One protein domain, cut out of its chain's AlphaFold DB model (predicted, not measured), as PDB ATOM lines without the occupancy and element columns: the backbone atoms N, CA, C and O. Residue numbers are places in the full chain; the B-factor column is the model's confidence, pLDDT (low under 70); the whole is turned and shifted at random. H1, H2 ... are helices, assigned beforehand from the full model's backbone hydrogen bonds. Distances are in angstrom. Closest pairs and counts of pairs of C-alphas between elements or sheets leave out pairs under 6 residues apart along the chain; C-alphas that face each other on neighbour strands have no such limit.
ATOM      1  N   GLY A 318      18.546 -12.801  41.023       82.81
ATOM      2  CA  GLY A 318      18.784 -14.179  41.480       82.81
ATOM      3  C   GLY A 318      20.209 -14.709  41.231       82.81
ATOM      4  O   GLY A 318      20.648 -15.615  41.931       82.81
ATOM      5  N   ILE A 319      20.968 -14.131  40.285       88.56
ATOM      6  CA  ILE A 319      22.405 -14.430  40.114       88.56
ATOM      7  C   ILE A 319      23.230 -13.750  41.216       88.56
ATOM      8  O   ILE A 319      24.128 -14.369  41.778       88.56
ATOM      9  N   LYS A 320      22.923 -12.493  41.564       87.69
ATOM     10  CA  LYS A 320      23.583 -11.797  42.682       87.69
ATOM     11  C   LYS A 320      23.321 -12.510  44.010       87.69
ATOM     12  O   LYS A 320      24.252 -12.689  44.791       87.69
ATOM     13  N   ASP A 321      22.087 -12.953  44.228       87.75
ATOM     14  CA  ASP A 321      21.657 -13.573  45.482       87.75
ATOM     15  C   ASP A 321      22.328 -14.940  45.719       87.75
ATOM     16  O   ASP A 321      22.865 -15.173  46.808       87.75
ATOM     17  N   ILE A 322      22.407 -15.816  44.700       91.25
ATOM     18  CA  ILE A 322      23.166 -17.077  44.827       91.25
ATOM     19  C   ILE A 322      24.665 -16.806  45.037       91.25
ATOM     20  O   ILE A 322      25.281 -17.455  45.880       91.25
ATOM     21  N   CYS A 323      25.256 -15.819  44.349       90.62
ATOM     22  CA  CYS A 323      26.660 -15.446  44.543       90.62
ATOM     23  C   CYS A 323      26.923 -14.951  45.973       90.62
ATOM     24  O   CYS A 323      27.906 -15.364  46.586       90.62
ATOM     25  N   GLY A 324      26.013 -14.163  46.554       89.00
ATOM     26  CA  GLY A 324      26.074 -13.774  47.966       89.00
ATOM     27  C   GLY A 324      26.048 -14.980  48.913       89.00
ATOM     28  O   GLY A 324      26.863 -15.058  49.836       89.00
ATOM     29  N   ARG A 325      25.182 -15.972  48.655       90.81
ATOM     30  CA  ARG A 325      25.141 -17.229  49.431       90.81
ATOM     31  C   ARG A 325      26.416 -18.068  49.271       90.81
ATOM     32  O   ARG A 325      26.931 -18.580  50.266       90.81
ATOM     33  N   ILE A 326      26.964 -18.164  48.058       92.12
ATOM     34  CA  ILE A 326      28.232 -18.854  47.772       92.12
ATOM     35  C   ILE A 326      29.395 -18.185  48.520       92.12
ATOM     36  O   ILE A 326      30.169 -18.874  49.187       92.12
ATOM     37  N   GLN A 327      29.493 -16.853  48.480       91.50
ATOM     38  CA  GLN A 327      30.530 -16.090  49.183       91.50
ATOM     39  C   GLN A 327      30.430 -16.258  50.705       91.50
ATOM     40  O   GLN A 327      31.435 -16.555  51.354       91.50
ATOM     41  N   ALA A 328      29.219 -16.177  51.269       89.62
ATOM     42  CA  ALA A 328      28.985 -16.414  52.693       89.62
ATOM     43  C   ALA A 328      29.418 -17.827  53.132       89.62
ATOM     44  O   ALA A 328      30.043 -17.988  54.184       89.62
ATOM     45  N   LEU A 329      29.155 -18.855  52.315       90.94
ATOM     46  CA  LEU A 329      29.620 -20.221  52.578       90.94
ATOM     47  C   LEU A 329      31.146 -20.359  52.416       90.94
ATOM     48  O   LEU A 329      31.794 -21.044  53.211       90.94
ATOM     49  N   GLY A 330      31.749 -19.646  51.462       89.25
ATOM     50  CA  GLY A 330      33.204 -19.545  51.318       89.25
ATOM     51  C   GLY A 330      33.872 -18.963  52.565       89.25
ATOM     52  O   GLY A 330      34.879 -19.490  53.038       89.25
ATOM     53  N   ASP A 331      33.277 -17.935  53.165       89.19
ATOM     54  CA  ASP A 331      33.774 -17.335  54.405       89.19
ATOM     55  C   ASP A 331      33.568 -18.229  55.639       89.19
ATOM     56  O   ASP A 331      34.366 -18.161  56.582       89.19
ATOM     57  N   ILE A 332      32.571 -19.124  55.628       88.31
ATOM     58  CA  ILE A 332      32.464 -20.211  56.614       88.31
ATOM     59  C   ILE A 332      33.637 -21.190  56.452       88.31
ATOM     60  O   ILE A 332      34.294 -21.492  57.448       88.31
ATOM     61  N   TYR A 333      33.983 -21.627  55.234       85.69
ATOM     62  CA  TYR A 333      35.140 -22.515  55.024       85.69
ATOM     63  C   TYR A 333      36.480 -21.850  55.385       85.69
ATOM     64  O   TYR A 333      37.293 -22.463  56.079       85.69
ATOM     65  N   LYS A 334      36.688 -20.571  55.045       86.25
ATOM     66  CA  LYS A 334      37.860 -19.792  55.505       86.25
ATOM     67  C   LYS A 334      37.902 -19.635  57.029       86.25
ATOM     68  O   LYS A 334      38.981 -19.528  57.613       86.25
ATOM     69  N   ARG A 335      36.745 -19.589  57.703       85.50
ATOM     70  CA  ARG A 335      36.671 -19.593  59.173       85.50
ATOM     71  C   ARG A 335      37.054 -20.957  59.735       85.50
ATOM     72  O   ARG A 335      37.896 -21.003  60.618       85.50
ATOM     73  N   ILE A 336      36.552 -22.047  59.154       82.69
ATOM     74  CA  ILE A 336      36.936 -23.423  59.502       82.69
ATOM     75  C   ILE A 336      38.453 -23.634  59.355       82.69
ATOM     76  O   ILE A 336      39.065 -24.200  60.258       82.69
ATOM     77  N   GLN A 337      39.078 -23.132  58.281       80.94
ATOM     78  CA  GLN A 337      40.542 -23.154  58.105       80.94
ATOM     79  C   GLN A 337      41.275 -22.477  59.281       80.94
ATOM     80  O   GLN A 337      42.225 -23.038  59.828       80.94
ATOM     81  N   ARG A 338      40.818 -21.287  59.699       83.75
ATOM     82  CA  ARG A 338      41.407 -20.529  60.819       83.75
ATOM     83  C   ARG A 338      41.171 -21.204  62.169       83.75
ATOM     84  O   ARG A 338      42.134 -21.416  62.898       83.75
ATOM     85  N   ASP A 339      39.936 -21.611  62.455       82.12
ATOM     86  CA  ASP A 339      39.557 -22.300  63.695       82.12
ATOM     87  C   ASP A 339      40.301 -23.641  63.846       82.12
ATOM     88  O   ASP A 339      40.634 -24.061  64.954       82.12
ATOM     89  N   ARG A 340      40.603 -24.323  62.729       73.88
ATOM     90  CA  ARG A 340      41.456 -25.522  62.699       73.88
ATOM     91  C   ARG A 340      42.898 -25.193  63.084       73.88
ATOM     92  O   ARG A 340      43.469 -25.911  63.899       73.88
ATOM     93  N   ALA A 341      43.474 -24.118  62.541       74.38
ATOM     94  CA  ALA A 341      44.843 -23.696  62.853       74.38
ATOM     95  C   ALA A 341      45.031 -23.300  64.332       74.38
ATOM     96  O   ALA A 341      46.118 -23.473  64.878       74.38
ATOM     97  N   THR A 342      43.975 -22.817  64.994       81.31
ATOM     98  CA  THR A 342      43.957 -22.491  66.433       81.31
ATOM     99  C   THR A 342      43.458 -23.628  67.332       81.31
ATOM    100  O   THR A 342      43.443 -23.470  68.551       81.31
ATOM    101  N   GLY A 343      43.039 -24.768  66.772       72.94
ATOM    102  CA  GLY A 343      42.487 -25.900  67.529       72.94
ATOM    103  C   GLY A 343      41.087 -25.670  68.124       72.94
ATOM    104  O   GLY A 343      40.631 -26.473  68.933       72.94
ATOM    105  N   SER A 344      40.390 -24.603  67.723       75.62
ATOM    106  CA  SER A 344      39.063 -24.196  68.215       75.62
ATOM    107  C   SER A 344      37.890 -24.691  67.350       75.62
ATOM    108  O   SER A 344      36.751 -24.267  67.539       75.62
ATOM    109  N   PHE A 345      38.151 -25.577  66.387       73.81
ATOM    110  CA  PHE A 345      37.139 -26.139  65.489       73.81
ATOM    111  C   PHE A 345      36.067 -26.970  66.228       73.81
ATOM    112  O   PHE A 345      36.377 -27.766  67.113       73.81
ATOM    113  N   THR A 346      34.795 -26.843  65.819       70.75
ATOM    114  CA  THR A 346      33.657 -27.566  66.425       70.75
ATOM    115  C   THR A 346      32.750 -28.229  65.381       70.75
ATOM    116  O   THR A 346      32.579 -27.709  64.277       70.75
ATOM    117  N   SER A 347      32.081 -29.330  65.761       70.44
ATOM    118  CA  SER A 347      31.063 -30.014  64.929       70.44
ATOM    119  C   SER A 347      29.947 -29.068  64.467       70.44
ATOM    120  O   SER A 347      29.511 -29.120  63.322       70.44
ATOM    121  N   ARG A 348      29.553 -28.116  65.322       76.25
ATOM    122  CA  ARG A 348      28.501 -27.134  65.023       76.25
ATOM    123  C   ARG A 348      28.881 -26.184  63.879       76.25
ATOM    124  O   ARG A 348      28.003 -25.713  63.159       76.25
ATOM    125  N   THR A 349      30.173 -25.895  63.698       74.50
ATOM    126  CA  THR A 349      30.660 -25.095  62.562       74.50
ATOM    127  C   THR A 349      30.530 -25.874  61.248       74.50
ATOM    128  O   THR A 349      30.174 -25.284  60.230       74.50
ATOM    129  N   TRP A 350      30.751 -27.194  61.283       74.81
ATOM    130  CA  TRP A 350      30.559 -28.096  60.141       74.81
ATOM    131  C   TRP A 350      29.083 -28.265  59.767       74.81
ATOM    132  O   TRP A 350      28.720 -28.017  58.623       74.81
ATOM    133  N   GLU A 351      28.227 -28.606  60.733       78.94
ATOM    134  CA  GLU A 351      26.784 -28.794  60.516       78.94
ATOM    135  C   GLU A 351      26.147 -27.552  59.867       78.94
ATOM    136  O   GLU A 351      25.338 -27.664  58.948       78.94
ATOM    137  N   ARG A 352      26.572 -26.348  60.281       79.94
ATOM    138  CA  ARG A 352      26.143 -25.092  59.653       79.94
ATOM    139  C   ARG A 352      26.583 -24.986  58.186       79.94
ATOM    140  O   ARG A 352      25.774 -24.578  57.362       79.94
ATOM    141  N   ALA A 353      27.826 -25.346  57.858       81.00
ATOM    142  CA  ALA A 353      28.327 -25.315  56.481       81.00
ATOM    143  C   ALA A 353      27.567 -26.297  55.569       81.00
ATOM    144  O   ALA A 353      27.192 -25.939  54.454       81.00
ATOM    145  N   GLU A 354      27.282 -27.503  56.069       79.44
ATOM    146  CA  GLU A 354      26.512 -28.529  55.357       79.44
ATOM    147  C   GLU A 354      25.064 -28.068  55.098       79.44
ATOM    148  O   GLU A 354      24.581 -28.137  53.967       79.44
ATOM    149  N   HIS A 355      24.396 -27.488  56.104       82.94
ATOM    150  CA  HIS A 355      23.058 -26.905  55.940       82.94
ATOM    151  C   HIS A 355      23.023 -25.723  54.957       82.94
ATOM    152  O   HIS A 355      22.068 -25.602  54.189       82.94
ATOM    153  N   SER A 356      24.055 -24.874  54.939       85.56
ATOM    154  CA  SER A 356      24.152 -23.724  54.027       85.56
ATOM    155  C   SER A 356      24.367 -24.096  52.555       85.56
ATOM    156  O   SER A 356      24.154 -23.245  51.695       85.56
ATOM    157  N   LEU A 357      24.748 -25.338  52.235       86.12
ATOM    158  CA  LEU A 357      24.908 -25.779  50.845       86.12
ATOM    159  C   LEU A 357      23.567 -26.084  50.157       86.12
ATOM    160  O   LEU A 357      23.451 -25.911  48.945       86.12
ATOM    161  N   LYS A 358      22.541 -26.509  50.908       88.12
ATOM    162  CA  LYS A 358      21.252 -26.904  50.319       88.12
ATOM    163  C   LYS A 358      20.565 -25.759  49.543       88.12
ATOM    164  O   LYS A 358      20.261 -25.991  48.375       88.12
ATOM    165  N   PRO A 359      20.404 -24.533  50.090       88.44
ATOM    166  CA  PRO A 359      19.801 -23.422  49.346       88.44
ATOM    167  C   PRO A 359      20.527 -23.090  48.036       88.44
ATOM    168  O   PRO A 359      19.885 -22.727  47.060       88.44
ATOM    169  N   ILE A 360      21.852 -23.270  47.985       90.19
ATOM    170  CA  ILE A 360      22.655 -23.036  46.774       90.19
ATOM    171  C   ILE A 360      22.329 -24.077  45.687       90.19
ATOM    172  O   ILE A 360      22.316 -23.741  44.505       90.19
ATOM    173  N   SER A 361      22.030 -25.329  46.061       89.12
ATOM    174  CA  SER A 361      21.538 -26.332  45.105       89.12
ATOM    175  C   SER A 361      20.137 -25.987  44.597       89.12
ATOM    176  O   SER A 361      19.886 -26.112  43.401       89.12
ATOM    177  N   ASP A 362      19.245 -25.550  45.487       89.50
ATOM    178  CA  ASP A 362      17.869 -25.189  45.132       89.50
ATOM    179  C   ASP A 362      17.862 -23.970  44.170       89.50
ATOM    180  O   ASP A 362      17.213 -23.994  43.123       89.50
ATOM    181  N   ASP A 363      18.689 -22.950  44.443       90.12
ATOM    182  CA  ASP A 363      18.923 -21.805  43.546       90.12
ATOM    183  C   ASP A 363      19.512 -22.218  42.190       90.12
ATOM    184  O   ASP A 363      19.136 -21.682  41.147       90.12
ATOM    185  N   ALA A 364      20.462 -23.156  42.183       89.12
ATOM    186  CA  ALA A 364      21.102 -23.633  40.963       89.12
ATOM    187  C   ALA A 364      20.118 -24.362  40.038       89.12
ATOM    188  O   ALA A 364      20.203 -24.222  38.815       89.12
ATOM    189  N   ASP A 365      19.182 -25.128  40.597       89.50
ATOM    190  CA  ASP A 365      18.122 -25.783  39.832       89.50
ATOM    191  C   ASP A 365      17.102 -24.737  39.305       89.50
ATOM    192  O   ASP A 365      16.717 -24.796  38.132       89.50
ATOM    193  N   MET A 366      16.791 -23.678  40.072       90.19
ATOM    194  CA  MET A 366      15.992 -22.530  39.593       90.19
ATOM    195  C   MET A 366      16.674 -21.734  38.466       90.19
ATOM    196  O   MET A 366      16.030 -21.388  37.470       90.19
ATOM    197  N   LEU A 367      17.984 -21.478  38.566       90.06
ATOM    198  CA  LEU A 367      18.759 -20.809  37.515       90.06
ATOM    199  C   LEU A 367      18.761 -21.604  36.208       90.06
ATOM    200  O   LEU A 367      18.573 -21.013  35.142       90.06
ATOM    201  N   GLN A 368      18.944 -22.926  36.284       91.50
ATOM    202  CA  GLN A 368      18.881 -23.824  35.126       91.50
ATOM    203  C   GLN A 368      17.516 -23.750  34.438       91.50
ATOM    204  O   GLN A 368      17.439 -23.553  33.224       91.50
ATOM    205  N   LEU A 369      16.437 -23.835  35.217       90.94
ATOM    206  CA  LEU A 369      15.074 -23.768  34.703       90.94
ATOM    207  C   LEU A 369      14.779 -22.405  34.047       90.94
ATOM    208  O   LEU A 369      14.203 -22.353  32.957       90.94
ATOM    209  N   LYS A 370      15.261 -21.302  34.638       89.44
ATOM    210  CA  LYS A 370      15.121 -19.945  34.088       89.44
ATOM    211  C   LYS A 370      15.916 -19.730  32.794       89.44
ATOM    212  O   LYS A 370      15.352 -19.182  31.844       89.44
ATOM    213  N   ILE A 371      17.177 -20.175  32.697       91.44
ATOM    214  CA  ILE A 371      17.931 -20.059  31.431       91.44
ATOM    215  C   ILE A 371      17.330 -20.952  30.339       91.44
ATOM    216  O   ILE A 371      17.234 -20.520  29.191       91.44
ATOM    217  N   MET A 372      16.833 -22.147  30.680       92.31
ATOM    218  CA  MET A 372      16.102 -22.996  29.732       92.31
ATOM    219  C   MET A 372      14.809 -22.333  29.241       92.31
ATOM    220  O   MET A 372      14.534 -22.383  28.040       92.31
ATOM    221  N   LYS A 373      14.030 -21.685  30.121       90.50
ATOM    222  CA  LYS A 373      12.828 -20.923  29.738       90.50
ATOM    223  C   LYS A 373      13.186 -19.796  28.760       90.50
ATOM    224  O   LYS A 373      12.697 -19.815  27.631       90.50
ATOM    225  N   ARG A 374      14.126 -18.912  29.123       89.06
ATOM    226  CA  ARG A 374      14.568 -17.786  28.273       89.06
ATOM    227  C   ARG A 374      15.131 -18.236  26.923       89.06
ATOM    228  O   ARG A 374      14.760 -17.689  25.889       89.06
ATOM    229  N   ALA A 375      15.979 -19.265  26.901       89.88
ATOM    230  CA  ALA A 375      16.557 -19.797  25.665       89.88
ATOM    231  C   ALA A 375      15.490 -20.414  24.734       89.88
ATOM    232  O   ALA A 375      15.555 -20.263  23.512       89.88
ATOM    233  N   ASN A 376      14.463 -21.062  25.295       90.56
ATOM    234  CA  ASN A 376      13.322 -21.540  24.515       90.56
ATOM    235  C   ASN A 376      12.444 -20.380  24.016       90.56
ATOM    236  O   ASN A 376      12.075 -20.373  22.844       90.56
ATOM    237  N   GLU A 377      12.136 -19.380  24.839       89.62
ATOM    238  CA  GLU A 377      11.387 -18.181  24.423       89.62
ATOM    239  C   GLU A 377      12.108 -17.432  23.291       89.62
ATOM    240  O   GLU A 377      11.493 -17.078  22.284       89.62
ATOM    241  N   ALA A 378      13.433 -17.293  23.383       88.31
ATOM    242  CA  ALA A 378      14.306 -16.733  22.351       88.31
ATOM    243  C   ALA A 378      14.305 -17.540  21.032       88.31
ATOM    244  O   ALA A 378      14.484 -16.986  19.938       88.31
ATOM    245  N   LYS A 379      14.085 -18.859  21.112       89.31
ATOM    246  CA  LYS A 379      13.908 -19.728  19.941       89.31
ATOM    247  C   LYS A 379      12.560 -19.480  19.263       89.31
ATOM    248  O   LYS A 379      12.533 -19.248  18.058       89.31
ATOM    249  N   HIS A 380      11.469 -19.514  20.032       89.88
ATOM    250  CA  HIS A 380      10.097 -19.464  19.513       89.88
ATOM    251  C   HIS A 380       9.670 -18.061  19.051       89.88
ATOM    252  O   HIS A 380       8.984 -17.938  18.042       89.88
ATOM    253  N   SER A 381      10.096 -17.005  19.752       87.81
ATOM    254  CA  SER A 381       9.786 -15.607  19.398       87.81
ATOM    255  C   SER A 381      10.516 -15.112  18.149       87.81
ATOM    256  O   SER A 381      10.048 -14.191  17.483       87.81
ATOM    257  N   ASN A 382      11.675 -15.707  17.838       80.31
ATOM    258  CA  ASN A 382      12.601 -15.250  16.800       80.31
ATOM    259  C   ASN A 382      13.107 -13.797  17.006       80.31
ATOM    260  O   ASN A 382      13.652 -13.202  16.076       80.31
ATOM    261  N   ASP A 383      12.955 -13.231  18.214       85.75
ATOM    262  CA  ASP A 383      13.381 -11.868  18.553       85.75
ATOM    263  C   ASP A 383      14.873 -11.830  18.928       85.75
ATOM    264  O   ASP A 383      15.344 -12.526  19.834       85.75
ATOM    265  N   PHE A 384      15.627 -10.968  18.245       85.50
ATOM    266  CA  PHE A 384      17.040 -10.715  18.522       85.50
ATOM    267  C   PHE A 384      17.292 -10.171  19.934       85.50
ATOM    268  O   PHE A 384      18.344 -10.461  20.499       85.50
ATOM    269  N   ARG A 385      16.353  -9.417  20.523       85.31
ATOM    270  CA  ARG A 385      16.479  -8.892  21.892       85.31
ATOM    271  C   ARG A 385      16.373  -9.998  22.933       85.31
ATOM    272  O   ARG A 385      17.213 -10.070  23.821       85.31
ATOM    273  N   ILE A 386      15.396 -10.891  22.782       85.00
ATOM    274  CA  ILE A 386      15.198 -12.029  23.696       85.00
ATOM    275  C   ILE A 386      16.377 -13.015  23.576       85.00
ATOM    276  O   ILE A 386      16.845 -13.546  24.578       85.00
ATOM    277  N   ARG A 387      16.948 -13.186  22.372       85.44
ATOM    278  CA  ARG A 387      18.216 -13.921  22.181       85.44
ATOM    279  C   ARG A 387      19.412 -13.254  22.856       85.44
ATOM    280  O   ARG A 387      20.230 -13.960  23.437       85.44
ATOM    281  N   ALA A 388      19.532 -11.930  22.774       86.38
ATOM    282  CA  ALA A 388      20.609 -11.199  23.437       86.38
ATOM    283  C   ALA A 388      20.527 -11.344  24.967       86.38
ATOM    284  O   ALA A 388      21.526 -11.715  25.575       86.38
ATOM    285  N   ASP A 389      19.340 -11.172  25.559       86.75
ATOM    286  CA  ASP A 389      19.108 -11.383  26.997       86.75
ATOM    287  C   ASP A 389      19.396 -12.832  27.430       86.75
ATOM    288  O   ASP A 389      20.084 -13.047  28.426       86.75
ATOM    289  N   ALA A 390      18.962 -13.843  26.666       88.75
ATOM    290  CA  ALA A 390      19.271 -15.243  26.976       88.75
ATOM    291  C   ALA A 390      20.784 -15.540  26.919       88.75
ATOM    292  O   ALA A 390      21.306 -16.265  27.770       88.75
ATOM    293  N   ASN A 391      21.504 -14.961  25.951       89.75
ATOM    294  CA  ASN A 391      22.962 -15.074  25.855       89.75
ATOM    295  C   ASN A 391      23.658 -14.398  27.037       89.75
ATOM    296  O   ASN A 391      24.518 -15.010  27.666       89.75
ATOM    297  N   GLU A 392      23.271 -13.164  27.356       89.75
ATOM    298  CA  GLU A 392      23.845 -12.408  28.463       89.75
ATOM    299  C   GLU A 392      23.585 -13.108  29.801       89.75
ATOM    300  O   GLU A 392      24.515 -13.315  30.576       89.75
ATOM    301  N   TYR A 393      22.359 -13.583  30.040       90.12
ATOM    302  CA  TYR A 393      22.016 -14.354  31.234       90.12
ATOM    303  C   TYR A 393      22.895 -15.605  31.376       90.12
ATOM    304  O   TYR A 393      23.425 -15.873  32.455       90.12
ATOM    305  N   ALA A 394      23.140 -16.332  30.281       89.50
ATOM    306  CA  ALA A 394      24.058 -17.468  30.282       89.50
ATOM    307  C   ALA A 394      25.526 -17.070  30.536       89.50
ATOM    308  O   ALA A 394      26.230 -17.784  31.256       89.50
ATOM    309  N   GLU A 395      26.005 -15.950  29.986       88.50
ATOM    310  CA  GLU A 395      27.358 -15.446  30.256       88.50
ATOM    311  C   GLU A 395      27.525 -14.999  31.716       88.50
ATOM    312  O   GLU A 395      28.548 -15.319  32.324       88.50
ATOM    313  N   GLN A 396      26.521 -14.354  32.321       89.19
ATOM    314  CA  GLN A 396      26.550 -13.991  33.743       89.19
ATOM    315  C   GLN A 396      26.571 -15.237  34.647       89.19
ATOM    316  O   GLN A 396      27.347 -15.270  35.604       89.19
ATOM    317  N   ILE A 397      25.810 -16.297  34.325       89.50
ATOM    318  CA  ILE A 397      25.872 -17.578  35.060       89.50
ATOM    319  C   ILE A 397      27.275 -18.199  34.952       89.50
ATOM    320  O   ILE A 397      27.851 -18.580  35.972       89.50
ATOM    321  N   TYR A 398      27.857 -18.275  33.747       84.69
ATOM    322  CA  TYR A 398      29.217 -18.799  33.553       84.69
ATOM    323  C   TYR A 398      30.279 -17.998  34.307       84.69
ATOM    324  O   TYR A 398      31.198 -18.577  34.883       84.69
ATOM    325  N   LYS A 399      30.183 -16.668  34.255       84.44
ATOM    326  CA  LYS A 399      31.188 -15.757  34.800       84.44
ATOM    327  C   LYS A 399      31.153 -15.701  36.321       84.44
ATOM    328  O   LYS A 399      32.222 -15.706  36.920       84.44
ATOM    329  N   HIS A 400      29.962 -15.639  36.909       87.19
ATOM    330  CA  HIS A 400      29.776 -15.454  38.345       87.19
ATOM    331  C   HIS A 400      29.464 -16.784  39.034       87.19
ATOM    332  O   HIS A 400      30.338 -17.346  39.680       87.19
ATOM    333  N   VAL A 401      28.284 -17.367  38.819       89.31
ATOM    334  CA  VAL A 401      27.834 -18.558  39.568       89.31
ATOM    335  C   VAL A 401      28.786 -19.749  39.417       89.31
ATOM    336  O   VAL A 401      29.197 -20.353  40.404       89.31
ATOM    337  N   VAL A 402      29.166 -20.092  38.185       86.50
ATOM    338  CA  VAL A 402      29.998 -21.277  37.918       86.50
ATOM    339  C   VAL A 402      31.451 -21.068  38.376       86.50
ATOM    340  O   VAL A 402      32.092 -22.022  38.827       86.50
ATOM    341  N   THR A 403      31.972 -19.839  38.298       83.75
ATOM    342  CA  THR A 403      33.297 -19.486  38.835       83.75
ATOM    343  C   THR A 403      33.288 -19.529  40.359       83.75
ATOM    344  O   THR A 403      34.073 -20.278  40.934       83.75
ATOM    345  N   ASP A 404      32.356 -18.824  41.004       88.50
ATOM    346  CA  ASP A 404      32.259 -18.716  42.461       88.50
ATOM    347  C   ASP A 404      32.035 -20.098  43.109       88.50
ATOM    348  O   ASP A 404      32.654 -20.408  44.124       88.50
ATOM    349  N   LEU A 405      31.226 -20.985  42.503       88.12
ATOM    350  CA  LEU A 405      31.090 -22.381  42.954       88.12
ATOM    351  C   LEU A 405      32.399 -23.179  42.821       88.12
ATOM    352  O   LEU A 405      32.722 -23.997  43.683       88.12
ATOM    353  N   SER A 406      33.177 -22.940  41.762       83.44
ATOM    354  CA  SER A 406      34.477 -23.597  41.572       83.44
ATOM    355  C   SER A 406      35.508 -23.103  42.599       83.44
ATOM    356  O   SER A 406      36.282 -23.896  43.136       83.44
ATOM    357  N   GLU A 407      35.497 -21.810  42.925       85.12
ATOM    358  CA  GLU A 407      36.311 -21.239  44.005       85.12
ATOM    359  C   GLU A 407      35.859 -21.739  45.384       85.12
ATOM    360  O   GLU A 407      36.695 -22.085  46.220       85.12
ATOM    361  N   LEU A 408      34.549 -21.888  45.607       87.94
ATOM    362  CA  LEU A 408      33.993 -22.473  46.824       87.94
ATOM    363  C   LEU A 408      34.444 -23.926  47.020       87.94
ATOM    364  O   LEU A 408      34.846 -24.295  48.124       87.94
ATOM    365  N   ALA A 409      34.424 -24.745  45.964       83.75
ATOM    366  CA  ALA A 409      34.938 -26.114  46.007       83.75
ATOM    367  C   ALA A 409      36.438 -26.151  46.358       83.75
ATOM    368  O   ALA A 409      36.873 -27.025  47.111       83.75
ATOM    369  N   LEU A 410      37.222 -25.180  45.876       79.75
ATOM    370  CA  LEU A 410      38.635 -25.032  46.225       79.75
ATOM    371  C   LEU A 410      38.843 -24.600  47.691       79.75
ATOM    372  O   LEU A 410      39.705 -25.162  48.365       79.75
ATOM    373  N   GLU A 411      38.069 -23.643  48.211       83.31
ATOM    374  CA  GLU A 411      38.140 -23.225  49.624       83.31
ATOM    375  C   GLU A 411      37.661 -24.312  50.591       83.31
ATOM    376  O   GLU A 411      38.245 -24.498  51.664       83.31
ATOM    377  N   CYS A 412      36.650 -25.077  50.180       81.31
ATOM    378  CA  CYS A 412      36.243 -26.303  50.842       81.31
ATOM    379  C   CYS A 412      37.429 -27.283  50.875       81.31
ATOM    380  O   CYS A 412      37.904 -27.627  51.955       81.31
ATOM    381  N   LEU A 413      38.020 -27.636  49.726       76.12
ATOM    382  CA  LEU A 413      39.165 -28.552  49.664       76.12
ATOM    383  C   LEU A 413      40.338 -28.107  50.563       76.12
ATOM    384  O   LEU A 413      40.875 -28.933  51.301       76.12
ATOM    385  N   LYS A 414      40.683 -26.810  50.580       76.62
ATOM    386  CA  LYS A 414      41.694 -26.225  51.488       76.62
ATOM    387  C   LYS A 414      41.337 -26.370  52.973       76.62
ATOM    388  O   LYS A 414      42.228 -26.566  53.792       76.62
ATOM    389  N   ALA A 415      40.057 -26.279  53.340       72.88
ATOM    390  CA  ALA A 415      39.610 -26.488  54.719       72.88
ATOM    391  C   ALA A 415      39.814 -27.938  55.188       72.88
ATOM    392  O   ALA A 415      40.151 -28.172  56.355       72.88
ATOM    393  N   TYR A 416      39.654 -28.907  54.282       67.44
ATOM    394  CA  TYR A 416      39.703 -30.331  54.618       67.44
ATOM    395  C   TYR A 416      41.093 -30.953  54.481       67.44
ATOM    396  O   TYR A 416      41.500 -31.708  55.369       67.44
ATOM    397  N   TYR A 417      41.874 -30.577  53.469       62.12
ATOM    398  CA  TYR A 417      43.198 -31.151  53.224       62.12
ATOM    399  C   TYR A 417      44.285 -30.567  54.157       62.12
ATOM    400  O   TYR A 417      44.882 -29.532  53.879       62.12
ATOM    401  N   SER A 418      44.583 -31.265  55.260       53.50
ATOM    402  CA  SER A 418      45.917 -31.248  55.896       53.50
ATOM    403  C   SER A 418      46.275 -32.669  56.314       53.50
ATOM    404  O   SER A 418      45.380 -33.458  56.628       53.50
ATOM    405  N   GLU A 419      47.571 -32.968  56.310       49.81
ATOM    406  CA  GLU A 419      48.150 -34.314  56.435       49.81
ATOM    407  C   GLU A 419      47.833 -35.013  57.777       49.81
ATOM    408  O   GLU A 419      47.983 -36.226  57.891       49.81
ATOM    409  N   ASP A 420      47.351 -34.272  58.779       51.00
ATOM    410  CA  ASP A 420      47.339 -34.697  60.185       51.00
ATOM    411  C   ASP A 420      46.018 -35.306  60.701       51.00
ATOM    412  O   ASP A 420      45.947 -35.684  61.871       51.00
ATOM    413  N   ASN A 421      44.936 -35.362  59.907       49.78
ATOM    414  CA  ASN A 421      43.608 -35.750  60.423       49.78
ATOM    415  C   ASN A 421      42.789 -36.684  59.506       49.78
ATOM    416  O   ASN A 421      42.048 -36.224  58.635       49.78
ATOM    417  N   GLU A 422      42.787 -37.988  59.811       51.12
ATOM    418  CA  GLU A 422      41.984 -39.017  59.115       51.12
ATOM    419  C   GLU A 422      40.477 -38.705  59.045       51.12
ATOM    420  O   GLU A 422      39.811 -39.008  58.059       51.12
ATOM    421  N   TRP A 423      39.909 -38.097  60.089       48.66
ATOM    422  CA  TRP A 423      38.465 -37.854  60.192       48.66
ATOM    423  C   TRP A 423      37.963 -36.713  59.289       48.66
ATOM    424  O   TRP A 423      36.761 -36.637  59.031       48.66
ATOM    425  N   LEU A 424      38.855 -35.860  58.764       47.88
ATOM    426  CA  LEU A 424      38.487 -34.840  57.773       47.88
ATOM    427  C   LEU A 424      38.387 -35.397  56.341       47.88
ATOM    428  O   LEU A 424      37.748 -34.752  55.508       47.88
ATOM    429  N   LEU A 425      38.909 -36.602  56.064       52.91
ATOM    430  CA  LEU A 425      38.744 -37.273  54.765       52.91
ATOM    431  C   LEU A 425      37.274 -37.608  54.464       52.91
ATOM    432  O   LEU A 425      36.863 -37.570  53.310       52.91
ATOM    433  N   THR A 426      36.470 -37.927  55.485       51.53
ATOM    434  CA  THR A 426      35.131 -38.519  55.289       51.53
ATOM    435  C   THR A 426      33.988 -37.504  55.187       51.53
ATOM    436  O   THR A 426      32.960 -37.817  54.597       51.53
ATOM    437  N   GLY A 427      34.127 -36.314  55.782       56.56
ATOM    438  CA  GLY A 427      33.094 -35.266  55.736       56.56
ATOM    439  C   GLY A 427      33.337 -34.255  54.618       56.56
ATOM    440  O   GLY A 427      32.493 -34.048  53.750       56.56
ATOM    441  N   GLY A 428      34.535 -33.671  54.605       64.44
ATOM    442  CA  GLY A 428      34.906 -32.598  53.688       64.44
ATOM    443  C   GLY A 428      34.802 -32.937  52.212       64.44
ATOM    444  O   GLY A 428      34.356 -32.124  51.406       64.44
ATOM    445  N   PHE A 429      35.187 -34.164  51.868       69.38
ATOM    446  CA  PHE A 429      35.143 -34.642  50.496       69.38
ATOM    447  C   PHE A 429      33.714 -34.654  49.929       69.38
ATOM    448  O   PHE A 429      33.507 -34.239  48.792       69.38
ATOM    449  N   ILE A 430      32.716 -35.015  50.745       74.31
ATOM    450  CA  ILE A 430      31.300 -35.014  50.348       74.31
ATOM    451  C   ILE A 430      30.830 -33.589  50.016       74.31
ATOM    452  O   ILE A 430      30.123 -33.394  49.031       74.31
ATOM    453  N   ALA A 431      31.258 -32.579  50.781       77.38
ATOM    454  CA  ALA A 431      30.924 -31.186  50.483       77.38
ATOM    455  C   ALA A 431      31.545 -30.708  49.158       77.38
ATOM    456  O   ALA A 431      30.842 -30.098  48.353       77.38
ATOM    457  N   VAL A 432      32.818 -31.037  48.888       79.75
ATOM    458  CA  VAL A 432      33.472 -30.738  47.597       79.75
ATOM    459  C   VAL A 432      32.727 -31.407  46.436       79.75
ATOM    460  O   VAL A 432      32.448 -30.743  45.438       79.75
ATOM    461  N   MET A 433      32.361 -32.687  46.574       80.38
ATOM    462  CA  MET A 433      31.590 -33.420  45.562       80.38
ATOM    463  C   MET A 433      30.226 -32.771  45.308       80.38
ATOM    464  O   MET A 433      29.936 -32.421  44.170       80.38
ATOM    465  N   ASN A 434      29.449 -32.482  46.356       84.31
ATOM    466  CA  ASN A 434      28.144 -31.827  46.227       84.31
ATOM    467  C   ASN A 434      28.231 -30.467  45.501       84.31
ATOM    468  O   ASN A 434      27.396 -30.169  44.648       84.31
ATOM    469  N   ILE A 435      29.242 -29.636  45.802       86.69
ATOM    470  CA  ILE A 435      29.451 -28.346  45.112       86.69
ATOM    471  C   ILE A 435      29.777 -28.572  43.626       86.69
ATOM    472  O   ILE A 435      29.285 -27.848  42.755       86.69
ATOM    473  N   LEU A 436      30.590 -29.582  43.311       83.50
ATOM    474  CA  LEU A 436      30.954 -29.918  41.934       83.50
ATOM    475  C   LEU A 436      29.805 -30.542  41.143       83.50
ATOM    476  O   LEU A 436      29.694 -30.250  39.955       83.50
ATOM    477  N   ASP A 437      28.920 -31.304  41.780       85.69
ATOM    478  CA  ASP A 437      27.712 -31.837  41.150       85.69
ATOM    479  C   ASP A 437      26.731 -30.708  40.805       85.69
ATOM    480  O   ASP A 437      26.238 -30.642  39.677       85.69
ATOM    481  N   VAL A 438      26.531 -29.738  41.710       87.94
ATOM    482  CA  VAL A 438      25.772 -28.503  41.422       87.94
ATOM    483  C   VAL A 438      26.406 -27.724  40.260       87.94
ATOM    484  O   VAL A 438      25.721 -27.347  39.306       87.94
ATOM    485  N   THR A 439      27.730 -27.545  40.280       86.75
ATOM    486  CA  THR A 439      28.480 -26.880  39.196       86.75
ATOM    487  C   THR A 439      28.347 -27.631  37.862       86.75
ATOM    488  O   THR A 439      28.240 -27.017  36.796       86.75
ATOM    489  N   GLY A 440      28.348 -28.966  37.914       83.19
ATOM    490  CA  GLY A 440      28.218 -29.872  36.778       83.19
ATOM    491  C   GLY A 440      26.838 -29.808  36.135       83.19
ATOM    492  O   GLY A 440      26.758 -29.638  34.919       83.19
ATOM    493  N   LYS A 441      25.763 -29.843  36.934       88.00
ATOM    494  CA  LYS A 441      24.377 -29.656  36.474       88.00
ATOM    495  C   LYS A 441      24.214 -28.360  35.671       88.00
ATOM    496  O   LYS A 441      23.857 -28.408  34.492       88.00
ATOM    497  N   ILE A 442      24.577 -27.215  36.270       88.25
ATOM    498  CA  ILE A 442      24.519 -25.898  35.608       88.25
ATOM    499  C   ILE A 442      25.300 -25.935  34.287       88.25
ATOM    500  O   ILE A 442      24.802 -25.495  33.249       88.25
ATOM    501  N   ASN A 443      26.512 -26.495  34.299       85.75
ATOM    502  CA  ASN A 443      27.339 -26.571  33.102       85.75
ATOM    503  C   ASN A 443      26.736 -27.419  31.984       85.75
ATOM    504  O   ASN A 443      26.832 -27.036  30.818       85.75
ATOM    505  N   ASN A 444      26.185 -28.581  32.326       87.31
ATOM    506  CA  ASN A 444      25.609 -29.513  31.366       87.31
ATOM    507  C   ASN A 444      24.376 -28.880  30.715       87.31
ATOM    508  O   ASN A 444      24.261 -28.904  29.491       87.31
ATOM    509  N   THR A 445      23.541 -28.196  31.500       90.00
ATOM    510  CA  THR A 445      22.424 -27.384  30.999       90.00
ATOM    511  C   THR A 445      22.903 -26.303  30.025       90.00
ATOM    512  O   THR A 445      22.451 -26.265  28.881       90.00
ATOM    513  N   LEU A 446      23.881 -25.472  30.407       88.50
ATOM    514  CA  LEU A 446      24.415 -24.417  29.531       88.50
ATOM    515  C   LEU A 446      25.091 -24.975  28.265       88.50
ATOM    516  O   LEU A 446      24.934 -24.434  27.172       88.50
ATOM    517  N   SER A 447      25.794 -26.098  28.386       86.88
ATOM    518  CA  SER A 447      26.457 -26.769  27.267       86.88
ATOM    519  C   SER A 447      25.444 -27.422  26.320       86.88
ATOM    520  O   SER A 447      25.633 -27.367  25.109       86.88
ATOM    521  N   SER A 448      24.340 -27.968  26.835       88.50
ATOM    522  CA  SER A 448      23.220 -28.499  26.046       88.50
ATOM    523  C   SER A 448      22.484 -27.387  25.291       88.50
ATOM    524  O   SER A 448      22.242 -27.510  24.090       88.50
ATOM    525  N   LEU A 449      22.209 -26.251  25.947       90.19
ATOM    526  CA  LEU A 449      21.629 -25.072  25.292       90.19
ATOM    527  C   LEU A 449      22.548 -24.520  24.188       90.19
ATOM    528  O   LEU A 449      22.059 -24.154  23.120       90.19
ATOM    529  N   LYS A 450      23.871 -24.524  24.409       88.62
ATOM    530  CA  LYS A 450      24.865 -24.121  23.405       88.62
ATOM    531  C   LYS A 450      24.984 -25.114  22.242       88.62
ATOM    532  O   LYS A 450      24.974 -24.683  21.099       88.62
ATOM    533  N   LYS A 451      25.029 -26.430  22.505       88.12
ATOM    534  CA  LYS A 451      25.016 -27.493  21.470       88.12
ATOM    535  C   LYS A 451      23.776 -27.420  20.561       88.12
ATOM    536  O   LYS A 451      23.813 -27.919  19.444       88.12
ATOM    537  N   ARG A 452      22.673 -26.841  21.049       87.56
ATOM    538  CA  ARG A 452      21.394 -26.681  20.333       87.56
ATOM    539  C   ARG A 452      21.229 -25.304  19.664       87.56
ATOM    540  O   ARG A 452      20.110 -24.978  19.266       87.56
ATOM    541  N   ASP A 453      22.289 -24.494  19.607       87.19
ATOM    542  CA  ASP A 453      22.304 -23.106  19.111       87.19
ATOM    543  C   ASP A 453      21.244 -22.184  19.756       87.19
ATOM    544  O   ASP A 453      20.813 -21.187  19.173       87.19
ATOM    545  N   LEU A 454      20.807 -22.501  20.983       86.75
ATOM    546  CA  LEU A 454      19.820 -21.700  21.723       86.75
ATOM    547  C   LEU A 454      20.472 -20.543  22.483       86.75
ATOM    548  O   LEU A 454      19.815 -19.539  22.749       86.75
ATOM    549  N   ILE A 455      21.757 -20.693  22.815       89.25
ATOM    550  CA  ILE A 455      22.616 -19.640  23.357       89.25
ATOM    551  C   ILE A 455      23.991 -19.673  22.683       89.25
ATOM    552  O   ILE A 455      24.511 -20.739  22.355       89.25
ATOM    553  N   ASN A 456      24.619 -18.510  22.543       86.56
ATOM    554  CA  ASN A 456      25.981 -18.355  22.048       86.56
ATOM    555  C   ASN A 456      26.838 -17.615  23.083       86.56
ATOM    556  O   ASN A 456      26.988 -16.397  23.026       86.56
ATOM    557  N   THR A 457      27.393 -18.360  24.041       77.75
ATOM    558  CA  THR A 457      28.315 -17.818  25.050       77.75
ATOM    559  C   THR A 457      29.750 -17.817  24.530       77.75
ATOM    560  O   THR A 457      30.261 -18.835  24.049       77.75
ATOM    561  N   THR A 458      30.431 -16.681  24.631       64.56
ATOM    562  CA  THR A 458      31.746 -16.463  24.009       64.56
ATOM    563  C   THR A 458      32.901 -17.114  24.770       64.56
ATOM    564  O   THR A 458      33.906 -17.481  24.155       64.56
ATOM    565  N   ARG A 459      32.781 -17.306  26.093       65.69
ATOM    566  CA  ARG A 459      33.855 -17.870  26.929       65.69
ATOM    567  C   ARG A 459      33.351 -18.614  28.166       65.69
ATOM    568  O   ARG A 459      32.759 -18.024  29.060       65.69
ATOM    569  N   ASP A 460      33.726 -19.886  28.273       67.25
ATOM    570  CA  ASP A 460      33.716 -20.620  29.542       67.25
ATOM    571  C   ASP A 460      35.028 -20.339  30.297       67.25
ATOM    572  O   ASP A 460      36.035 -21.026  30.114       67.25
ATOM    573  N   ILE A 461      35.025 -19.278  31.109       64.62
ATOM    574  CA  ILE A 461      36.181 -18.862  31.924       64.62
ATOM    575  C   ILE A 461      36.453 -19.893  33.033       64.62
ATOM    576  O   ILE A 461      37.603 -20.241  33.306       64.62
ATOM    577  N   SER A 462      35.384 -20.450  33.611       60.81
ATOM    578  CA  SER A 462      35.431 -21.410  34.718       60.81
ATOM    579  C   SER A 462      36.148 -22.728  34.379       60.81
ATOM    580  O   SER A 462      36.647 -23.415  35.274       60.81
ATOM    581  N   ARG A 463      36.276 -23.076  33.087       68.56
ATOM    582  CA  ARG A 463      36.994 -24.267  32.588       68.56
ATOM    583  C   ARG A 463      38.375 -24.469  33.220       68.56
ATOM    584  O   ARG A 463      38.758 -25.610  33.474       68.56
ATOM    585  N   VAL A 464      39.098 -23.375  33.476       66.00
ATOM    586  CA  VAL A 464      40.461 -23.385  34.037       66.00
ATOM    587  C   VAL A 464      40.498 -23.948  35.460       66.00
ATOM    588  O   VAL A 464      41.463 -24.619  35.810       66.00
ATOM    589  N   ILE A 465      39.449 -23.730  36.259       58.25
ATOM    590  CA  ILE A 465      39.351 -24.223  37.643       58.25
ATOM    591  C   ILE A 465      38.686 -25.610  37.668       58.25
ATOM    592  O   ILE A 465      39.132 -26.518  38.371       58.25
ATOM    593  N   ARG A 466      37.652 -25.814  36.841       67.44
ATOM    594  CA  ARG A 466      36.839 -27.041  36.841       67.44
ATOM    595  C   ARG A 466      37.560 -28.285  36.331       67.44
ATOM    596  O   ARG A 466      37.329 -29.361  36.873       67.44
ATOM    597  N   ILE A 467      38.427 -28.168  35.319       71.12
ATOM    598  CA  ILE A 467      39.199 -29.325  34.828       71.12
ATOM    599  C   ILE A 467      40.127 -29.870  35.933       71.12
ATOM    600  O   ILE A 467      40.026 -31.062  36.231       71.12
ATOM    601  N   PRO A 468      40.967 -29.048  36.600       61.94
ATOM    602  CA  PRO A 468      41.724 -29.483  37.772       61.94
ATOM    603  C   PRO A 468      40.858 -30.077  38.884       61.94
ATOM    604  O   PRO A 468      41.203 -31.139  39.393       61.94
ATOM    605  N   LEU A 469      39.729 -29.447  39.239       62.75
ATOM    606  CA  LEU A 469      38.848 -29.957  40.297       62.75
ATOM    607  C   LEU A 469      38.262 -31.336  39.963       62.75
ATOM    608  O   LEU A 469      38.305 -32.219  40.815       62.75
ATOM    609  N   ARG A 470      37.804 -31.568  38.723       68.69
ATOM    610  CA  ARG A 470      37.347 -32.901  38.287       68.69
ATOM    611  C   ARG A 470      38.470 -33.935  38.402       68.69
ATOM    612  O   ARG A 470      38.269 -34.969  39.024       68.69
ATOM    613  N   VAL A 471      39.675 -33.623  37.914       68.19
ATOM    614  CA  VAL A 471      40.842 -34.526  38.018       68.19
ATOM    615  C   VAL A 471      41.222 -34.819  39.475       68.19
ATOM    616  O   VAL A 471      41.635 -35.938  39.786       68.19
ATOM    617  N   ILE A 472      41.096 -33.838  40.374       61.72
ATOM    618  CA  ILE A 472      41.303 -34.025  41.815       61.72
ATOM    619  C   ILE A 472      40.241 -34.977  42.375       61.72
ATOM    620  O   ILE A 472      40.606 -35.950  43.031       61.72
ATOM    621  N   CYS A 473      38.959 -34.774  42.068       64.06
ATOM    622  CA  CYS A 473      37.892 -35.664  42.523       64.06
ATOM    623  C   CYS A 473      38.032 -37.087  41.973       64.06
ATOM    624  O   CYS A 473      38.025 -38.025  42.762       64.06
ATOM    625  N   ASP A 474      38.293 -37.272  40.678       67.44
ATOM    626  CA  ASP A 474      38.514 -38.599  40.085       67.44
ATOM    627  C   ASP A 474      39.689 -39.344  40.742       67.44
ATOM    628  O   ASP A 474      39.736 -40.576  40.756       67.44
ATOM    629  N   ARG A 475      40.692 -38.616  41.251       63.81
ATOM    630  CA  ARG A 475      41.796 -39.190  42.035       63.81
ATOM    631  C   ARG A 475      41.358 -39.517  43.461       63.81
ATOM    632  O   ARG A 475      41.629 -40.622  43.911       63.81
ATOM    633  N   LEU A 476      40.654 -38.611  44.140       62.53
ATOM    634  CA  LEU A 476      40.162 -38.821  45.506       62.53
ATOM    635  C   LEU A 476      39.171 -39.995  45.595       62.53
ATOM    636  O   LEU A 476      39.337 -40.834  46.474       62.53
ATOM    637  N   ILE A 477      38.232 -40.127  44.646       67.00
ATOM    638  CA  ILE A 477      37.316 -41.280  44.546       67.00
ATOM    639  C   ILE A 477      38.114 -42.585  44.415       67.00
ATOM    640  O   ILE A 477      37.834 -43.554  45.119       67.00
ATOM    641  N   ARG A 478      39.133 -42.621  43.543       68.06
ATOM    642  CA  ARG A 478      39.994 -43.804  43.379       68.06
ATOM    643  C   ARG A 478      40.765 -44.134  44.654       68.06
ATOM    644  O   ARG A 478      40.717 -45.280  45.086       68.06
ATOM    645  N   CYS A 479      41.393 -43.149  45.293       60.75
ATOM    646  CA  CYS A 479      42.095 -43.355  46.561       60.75
ATOM    647  C   CYS A 479      41.154 -43.861  47.668       60.75
ATOM    648  O   CYS A 479      41.518 -44.782  48.394       60.75
ATOM    649  N   GLU A 480      39.932 -43.329  47.775       63.09
ATOM    650  CA  GLU A 480      38.948 -43.816  48.747       63.09
ATOM    651  C   GLU A 480      38.520 -45.266  48.448       63.09
ATOM    652  O   GLU A 480      38.399 -46.085  49.360       63.09
ATOM    653  N   MET A 481      38.331 -45.615  47.173       67.62
ATOM    654  CA  MET A 481      38.009 -46.981  46.752       67.62
ATOM    655  C   MET A 481      39.159 -47.964  47.016       67.62
ATOM    656  O   MET A 481      38.898 -49.078  47.470       67.62
ATOM    657  N   GLU A 482      40.413 -47.563  46.796       63.94
ATOM    658  CA  GLU A 482      41.604 -48.362  47.117       63.94
ATOM    659  C   GLU A 482      41.749 -48.597  48.630       63.94
ATOM    660  O   GLU A 482      41.942 -49.735  49.057       63.94
ATOM    661  N   GLU A 483      41.587 -47.566  49.463       57.28
ATOM    662  CA  GLU A 483      41.621 -47.713  50.927       57.28
ATOM    663  C   GLU A 483      40.479 -48.604  51.444       57.28
ATOM    664  O   GLU A 483      40.691 -49.482  52.284       57.28
ATOM    665  N   ARG A 484      39.272 -48.483  50.873       60.38
ATOM    666  CA  ARG A 484      38.144 -49.390  51.166       60.38
ATOM    667  C   ARG A 484      38.397 -50.841  50.738       60.38
ATOM    668  O   ARG A 484      37.746 -51.731  51.286       60.38
ATOM    669  N   GLN A 485      39.283 -51.087  49.770       65.50
ATOM    670  CA  GLN A 485      39.725 -52.435  49.390       65.50
ATOM    671  C   GLN A 485      40.832 -52.960  50.314       65.50
ATOM    672  O   GLN A 485      40.815 -54.141  50.636       65.50
ATOM    673  N   ARG A 486      41.748 -52.101  50.788       67.00
ATOM    674  CA  ARG A 486      42.805 -52.459  51.761       67.00
ATOM    675  C   ARG A 486      42.273 -52.733  53.170       67.00
ATOM    676  O   ARG A 486      42.887 -53.486  53.916       67.00
ATOM    677  N   GLY A 487      41.155 -52.110  53.543       56.59
ATOM    678  CA  GLY A 487      40.496 -52.285  54.842       56.59
ATOM    679  C   GLY A 487      39.550 -53.491  54.952       56.59
ATOM    680  O   GLY A 487      38.776 -53.544  55.911       56.59
ATOM    681  N   ARG A 488      39.559 -54.410  53.977       47.28
ATOM    682  CA  ARG A 488      38.769 -55.655  53.944       47.28
ATOM    683  C   ARG A 488      39.681 -56.878  53.953       47.28
ATOM    684  O   ARG A 488      39.249 -57.873  54.572       47.28
TER     685      ARG A 488
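What this domain is: This is residues 318 to 488 of the 488 residues of an uncharacterized protein of Talaromyces atroroseus (UniProt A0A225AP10). Four long helices, H1 to H4, lie side by side as an elongated bundle, while H5 starts on H3 and slants away, its residues 481 to 486 sticking out with Gly 487 and Arg 488. The bundle of five is up and down, each helix running against the one before it. The printed part has 171 residues with five named helices, H1 to H5 in that order, and no named strand: all helix. It is only just compact, close to loose, with a radius of gyration of the C-alphas of 18.3 A and spans of 58 by 33 by 23 A.

How they stand to each other: H1, residues 318 to 341, and H2, residues 347 to 381, form a hairpin at a shallow tilt of 24 degrees; their closest C-alphas, of Ile 322 and Ile 360, are 6.3 A apart. H3, residues 384 to 416, is the hub and touches H1, the closest C-alphas, of Gln 337 and Ala 415, being 4.8 A apart. H2 and H3 form a hairpin that touches with residues 371 to 379 and 384 to 394 alone, closest at the C-alphas of Ala 378 and Arg 387, 4.8 A. H4, residues 424 to 451, forms a hairpin with H3, closest at the C-alphas of Ala 409 and Val 432, 5.1 A. H4 touches H2 at a shallow tilt of 5 degrees, the same way, closest at the C-alphas of Ser 361 and Val 438, 6.0 A. H1 and H4 are apart. H5, residues 463 to 486, touches H3 with residues 465 to 469 alone, at a steep tilt of 41 degrees, closest at the C-alphas of Ser 406 and Ile 465, 6.3 A. Every O i to N i+4 pair is within hydrogen-bond range in H1, 28 of 31 in H2, 27 of 29 in H3, 20 of 24 in H4 and 18 of 20 in H5.

Where its parts are: H1 begins at C-alpha 318 (18.784, -14.179, 41.480) and is 35.0 A long. H2 measures 52.3 A, H3 46.9 A, H4 39.4 A and H5 34.6 A, ending at C-alpha 486 (42.805, -52.459, 51.761).

The domain as a whole: The C-alphas of Asp 383 and Arg 488, the two farthest apart, are 61.8 A apart. The printed part has no cut, and the link from H4 to H5 is long, with 11 residues. The model's pLDDT is under 70 at residues 416 to 429, 458 to 466 and 468 to 488.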